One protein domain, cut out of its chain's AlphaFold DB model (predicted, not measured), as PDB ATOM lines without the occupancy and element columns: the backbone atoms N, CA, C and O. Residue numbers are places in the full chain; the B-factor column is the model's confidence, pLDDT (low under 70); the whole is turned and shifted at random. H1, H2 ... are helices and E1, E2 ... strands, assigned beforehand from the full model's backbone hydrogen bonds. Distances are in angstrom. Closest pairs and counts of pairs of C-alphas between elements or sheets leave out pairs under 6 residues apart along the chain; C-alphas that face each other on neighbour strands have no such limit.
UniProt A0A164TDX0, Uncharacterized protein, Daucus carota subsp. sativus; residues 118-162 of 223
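Overview. This is residues 118 to 162 of the 223 residues of an uncharacterized protein of Daucus carota subsp. sativus (UniProt A0A164TDX0). With little regular structure, this is a long hairpin of E1 and E2 whose unnamed far part, residues 144 to 157, reaches out as an arm; the short helix H1 and a wide loop lie toward the other end, where residues 127 to 132 stick out. The printed part has 45 residues, 14 of them in named elements, in the order H1, E1, E2, of mixed class. It is loose, with a radius of gyration of the C-alphas of 13.3 A, and flat, spanning 34 by 27 by 13 A.

Arrangement. Begin at H1, residues 120 to 124, where every O i to N i+4 pair is within hydrogen-bond range. E1, residues 139 to 143, and E2, residues 158 to 161, form an antiparallel hairpin at 152 degrees; look for N 159 and O 142, within hydrogen-bond range at 2.8 A. H1 and E2 are only just apart, at 8.0 A between closest C-alphas.

Along the chain. Find C-alpha 120 of Phe 120 at (24.479, 57.312, 236.343), where H1 begins. E1 runs 11.8 A; E2 runs 10.2 A to C-alpha 161 at (28.553, 52.805, 231.132).

Size, cuts and confidence. The C-alphas farthest apart, of Thr 119 and Lys 150, are 35.2 A apart. Both links are long, the printed part has no cut, and no printed residue is under 70 in pLDDT.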
ATOM      1  N   LYS A 118      28.990  62.754 238.900       89.56
ATOM      2  CA  LYS A 118      27.801  62.040 239.380       89.56
ATOM      3  C   LYS A 118      27.786  60.598 238.884       89.56
ATOM      4  O   LYS A 118      28.299  60.297 237.809       89.56
ATOM      5  N   THR A 119      27.179  59.699 239.660       91.00
ATOM      6  CA  THR A 119      26.870  58.343 239.177       91.00
ATOM      7  C   THR A 119      25.733  58.395 238.150       91.00
ATOM      8  O   THR A 119      24.926  59.324 238.163       91.00
ATOM      9  N   PHE A 120      25.604  57.382 237.289       90.81
ATOM     10  CA  PHE A 120      24.479  57.312 236.343       90.81
ATOM     11  C   PHE A 120      23.109  57.214 237.034       90.81
ATOM     12  O   PHE A 120      22.104  57.647 236.481       90.81
ATOM     13  N   GLU A 121      23.062  56.712 238.265       90.62
ATOM     14  CA  GLU A 121      21.873  56.756 239.119       90.62
ATOM     15  C   GLU A 121      21.534  58.192 239.552       90.62
ATOM     16  O   GLU A 121      20.416  58.651 239.332       90.62
ATOM     17  N   GLN A 122      22.520  58.942 240.060       90.88
ATOM     18  CA  GLN A 122      22.371  60.363 240.397       90.88
ATOM     19  C   GLN A 122      22.057  61.235 239.170       90.88
ATOM     20  O   GLN A 122      21.404  62.266 239.309       90.88
ATOM     21  N   ALA A 123      22.511  60.835 237.979       89.88
ATOM     22  CA  ALA A 123      22.159  61.481 236.719       89.88
ATOM     23  C   ALA A 123      20.683  61.241 236.355       89.88
ATOM     24  O   ALA A 123      19.957  62.201 236.105       89.88
ATOM     25  N   ARG A 124      20.209  59.983 236.405       89.62
ATOM     26  CA  ARG A 124      18.789  59.639 236.183       89.62
ATOM     27  C   ARG A 124      17.861  60.333 237.182       89.62
ATOM     28  O   ARG A 124      16.807  60.817 236.786       89.62
ATOM     29  N   ALA A 125      18.274  60.450 238.444       91.44
ATOM     30  CA  ALA A 125      17.522  61.146 239.490       91.44
ATOM     31  C   ALA A 125      17.350  62.665 239.253       91.44
ATOM     32  O   ALA A 125      16.584  63.301 239.971       91.44
ATOM     33  N   ARG A 126      18.037  63.253 238.259       88.31
ATOM     34  CA  ARG A 126      17.877  64.657 237.835       88.31
ATOM     35  C   ARG A 126      17.151  64.816 236.493       88.31
ATOM     36  O   ARG A 126      17.200  65.890 235.897       88.31
ATOM     37  N   LEU A 127      16.466  63.782 235.998       86.62
ATOM     38  CA  LEU A 127      15.637  63.904 234.796       86.62
ATOM     39  C   LEU A 127      14.538  64.962 235.017       86.62
ATOM     40  O   LEU A 127      13.708  64.826 235.910       86.62
ATOM     41  N   GLY A 128      14.556  66.029 234.213       84.19
ATOM     42  CA  GLY A 128      13.665  67.189 234.358       84.19
ATOM     43  C   GLY A 128      14.220  68.342 235.208       84.19
ATOM     44  O   GLY A 128      13.703  69.451 235.111       84.19
ATOM     45  N   ASP A 129      15.303  68.144 235.966       86.88
ATOM     46  CA  ASP A 129      16.007  69.220 236.677       86.88
ATOM     47  C   ASP A 129      17.097  69.833 235.782       86.88
ATOM     48  O   ASP A 129      18.231  69.357 235.685       86.88
ATOM     49  N   PHE A 130      16.733  70.943 235.140       83.06
ATOM     50  CA  PHE A 130      17.590  71.725 234.251       83.06
ATOM     51  C   PHE A 130      18.248  72.943 234.932       83.06
ATOM     52  O   PHE A 130      18.776  73.804 234.232       83.06
ATOM     53  N   VAL A 131      18.237  73.068 236.268       86.19
ATOM     54  CA  VAL A 131      18.762  74.278 236.942       86.19
ATOM     55  C   VAL A 131      20.293  74.351 236.879       86.19
ATOM     56  O   VAL A 131      20.858  75.421 236.649       86.19
ATOM     57  N   ILE A 132      20.971  73.213 237.055       85.75
ATOM     58  CA  ILE A 132      22.435  73.086 236.943       85.75
ATOM     59  C   ILE A 132      22.837  71.897 236.065       85.75
ATOM     60  O   ILE A 132      22.132  70.887 236.032       85.75
ATOM     61  N   LEU A 133      23.996  71.963 235.405       86.44
ATOM     62  CA  LEU A 133      24.561  70.801 234.704       86.44
ATOM     63  C   LEU A 133      25.112  69.759 235.700       86.44
ATOM     64  O   LEU A 133      25.287  70.033 236.891       86.44
ATOM     65  N   ILE A 134      25.394  68.554 235.201       88.25
ATOM     66  CA  ILE A 134      26.200  67.531 235.883       88.25
ATOM     67  C   ILE A 134      27.464  67.254 235.075       88.25
ATOM     68  O   ILE A 134      27.422  67.268 233.846       88.25
ATOM     69  N   ASP A 135      28.556  66.920 235.757       89.06
ATOM     70  CA  ASP A 135      29.630  66.150 235.138       89.06
ATOM     71  C   ASP A 135      29.315  64.654 235.325       89.06
ATOM     72  O   ASP A 135      28.953  64.216 236.420       89.06
ATOM     73  N   VAL A 136      29.476  63.861 234.268       90.69
ATOM     74  CA  VAL A 136      29.407  62.392 234.294       90.69
ATOM     75  C   VAL A 136      30.619  61.827 233.567       90.69
ATOM     76  O   VAL A 136      31.163  62.468 232.671       90.69
ATOM     77  N   VAL A 137      31.043  60.625 233.949       91.81
ATOM     78  CA  VAL A 137      32.091  59.875 233.251       91.81
ATOM     79  C   VAL A 137      31.690  58.408 233.186       91.81
ATOM     80  O   VAL A 137      31.073  57.882 234.113       91.81
ATOM     81  N   GLY A 138      32.029  57.754 232.084       90.81
ATOM     82  CA  GLY A 138      31.763  56.343 231.861       90.81
ATOM     83  C   GLY A 138      32.428  55.870 230.576       90.81
ATOM     84  O   GLY A 138      32.777  56.684 229.722       90.81
ATOM     85  N   LYS A 139      32.599  54.557 230.432       91.69
ATOM     86  CA  LYS A 139      33.127  53.974 229.195       91.69
ATOM     87  C   LYS A 139      32.056  54.047 228.106       91.69
ATOM     88  O   LYS A 139      30.932  53.587 228.334       91.69
ATOM     89  N   LEU A 140      32.408  54.605 226.946       94.00
ATOM     90  CA  LEU A 140      31.589  54.551 225.733       94.00
ATOM     91  C   LEU A 140      31.361  53.080 225.350       94.00
ATOM     92  O   LEU A 140      32.313  52.297 225.310       94.00
ATOM     93  N   LYS A 141      30.100  52.704 225.132       95.00
ATOM     94  CA  LYS A 141      29.692  51.355 224.705       95.00
ATOM     95  C   LYS A 141      29.167  51.349 223.271       95.00
ATOM     96  O   LYS A 141      29.425  50.380 222.572       95.00
ATOM     97  N   ASP A 142      28.447  52.397 222.870       96.06
ATOM     98  CA  ASP A 142      27.749  52.480 221.581       96.06
ATOM     99  C   ASP A 142      27.449  53.948 221.201       96.06
ATOM    100  O   ASP A 142      27.468  54.824 222.076       96.06
ATOM    101  N   TYR A 143      27.186  54.221 219.920       97.44
ATOM    102  CA  TYR A 143      26.824  55.538 219.379       97.44
ATOM    103  C   TYR A 143      26.102  55.420 218.020       97.44
ATOM    104  O   TYR A 143      26.352  54.491 217.257       97.44
ATOM    105  N   THR A 144      25.211  56.362 217.691       96.81
ATOM    106  CA  THR A 144      24.453  56.337 216.418       96.81
ATOM    107  C   THR A 144      25.232  56.932 215.236       96.81
ATOM    108  O   THR A 144      26.278  57.550 215.400       96.81
ATOM    109  N   ASP A 145      24.678  56.859 214.024       96.38
ATOM    110  CA  ASP A 145      25.077  57.783 212.956       96.38
ATOM    111  C   ASP A 145      24.717  59.242 213.307       96.38
ATOM    112  O   ASP A 145      23.802  59.512 214.095       96.38
ATOM    113  N   ILE A 146      25.418  60.200 212.685       96.88
ATOM    114  CA  ILE A 146      25.124  61.634 212.826       96.88
ATOM    115  C   ILE A 146      23.878  61.986 212.005       96.88
ATOM    116  O   ILE A 146      23.931  62.169 210.786       96.88
ATOM    117  N   GLN A 147      22.755  62.168 212.691       95.38
ATOM    118  CA  GLN A 147      21.518  62.649 212.083       95.38
ATOM    119  C   GLN A 147      21.623  64.153 211.791       95.38
ATOM    120  O   GLN A 147      22.179  64.914 212.583       95.38
ATOM    121  N   THR A 148      21.074  64.605 210.659       96.12
ATOM    122  CA  THR A 148      21.007  66.035 210.299       96.12
ATOM    123  C   THR A 148      19.561  66.447 210.036       96.12
ATOM    124  O   THR A 148      18.880  65.858 209.199       96.12
ATOM    125  N   THR A 149      19.070  67.469 210.741       90.62
ATOM    126  CA  THR A 149      17.700  67.972 210.575       90.62
ATOM    127  C   THR A 149      17.533  68.764 209.274       90.62
ATOM    128  O   THR A 149      18.488  69.322 208.735       90.62
ATOM    129  N   LYS A 150      16.279  68.966 208.838       88.94
ATOM    130  CA  LYS A 150      15.927  69.914 207.756       88.94
ATOM    131  C   LYS A 150      16.381  71.365 208.020       88.94
ATOM    132  O   LYS A 150      16.383  72.177 207.107       88.94
ATOM    133  N   SER A 151      16.748  71.692 209.262       88.88
ATOM    134  CA  SER A 151      17.294  72.986 209.693       88.88
ATOM    135  C   SER A 151      18.820  72.977 209.887       88.88
ATOM    136  O   SER A 151      19.359  73.877 210.525       88.88
ATOM    137  N   GLY A 152      19.519  71.959 209.370       89.94
ATOM    138  CA  GLY A 152      20.982  71.852 209.395       89.94
ATOM    139  C   GLY A 152      21.593  71.531 210.764       89.94
ATOM    140  O   GLY A 152      22.817  71.489 210.885       89.94
ATOM    141  N   LYS A 153      20.778  71.288 211.799       90.88
ATOM    142  CA  LYS A 153      21.279  70.857 213.112       90.88
ATOM    143  C   LYS A 153      21.752  69.412 213.013       90.88
ATOM    144  O   LYS A 153      21.023  68.578 212.484       90.88
ATOM    145  N   LYS A 154      22.932  69.124 213.554       94.38
ATOM    146  CA  LYS A 154      23.476  67.766 213.662       94.38
ATOM    147  C   LYS A 154      23.276  67.228 215.078       94.38
ATOM    148  O   LYS A 154      23.429  67.987 216.035       94.38
ATOM    149  N   SER A 155      22.943  65.948 215.201       94.44
ATOM    150  CA  SER A 155      22.755  65.248 216.476       94.44
ATOM    151  C   SER A 155      23.271  63.813 216.402       94.44
ATOM    152  O   SER A 155      23.299  63.207 215.332       94.44
ATOM    153  N   LEU A 156      23.693  63.300 217.553       96.19
ATOM    154  CA  LEU A 156      24.321  61.999 217.755       96.19
ATOM    155  C   LEU A 156      23.928  61.532 219.159       96.19
ATOM    156  O   LEU A 156      24.159  62.281 220.111       96.19
ATOM    157  N   ASP A 157      23.382  60.326 219.285       95.38
ATOM    158  CA  ASP A 157      23.137  59.712 220.591       95.38
ATOM    159  C   ASP A 157      24.315  58.798 220.964       95.38
ATOM    160  O   ASP A 157      24.902  58.141 220.101       95.38
ATOM    161  N   ILE A 158      24.681  58.771 222.251       95.69
ATOM    162  CA  ILE A 158      25.806  57.984 222.783       95.69
ATOM    163  C   ILE A 158      25.395  57.193 224.027       95.69
ATOM    164  O   ILE A 158      24.644  57.684 224.874       95.69
ATOM    165  N   VAL A 159      25.940  55.987 224.180       94.00
ATOM    166  CA  VAL A 159      25.695  55.110 225.332       94.00
ATOM    167  C   VAL A 159      26.949  55.033 226.201       94.00
ATOM    168  O   VAL A 159      27.987  54.515 225.785       94.00
ATOM    169  N   LEU A 160      26.846  55.525 227.438       93.19
ATOM    170  CA  LEU A 160      27.912  55.475 228.442       93.19
ATOM    171  C   LEU A 160      27.603  54.447 229.537       93.19
ATOM    172  O   LEU A 160      26.451  54.250 229.922       93.19
ATOM    173  N   SER A 161      28.650  53.829 230.084       90.44
ATOM    174  CA  SER A 161      28.553  52.805 231.132       90.44
ATOM    175  C   SER A 161      29.324  53.168 232.401       90.44
ATOM    176  O   SER A 161      30.427  53.708 232.352       90.44
ATOM    177  N   GLY A 162      28.733  52.853 233.557       80.31
ATOM    178  CA  GLY A 162      29.240  53.208 234.892       80.31
ATOM    179  C   GLY A 162      30.235  52.229 235.512       80.31
ATOM    180  O   GLY A 162      30.437  52.273 236.725       80.31
TER     181      GLY A 162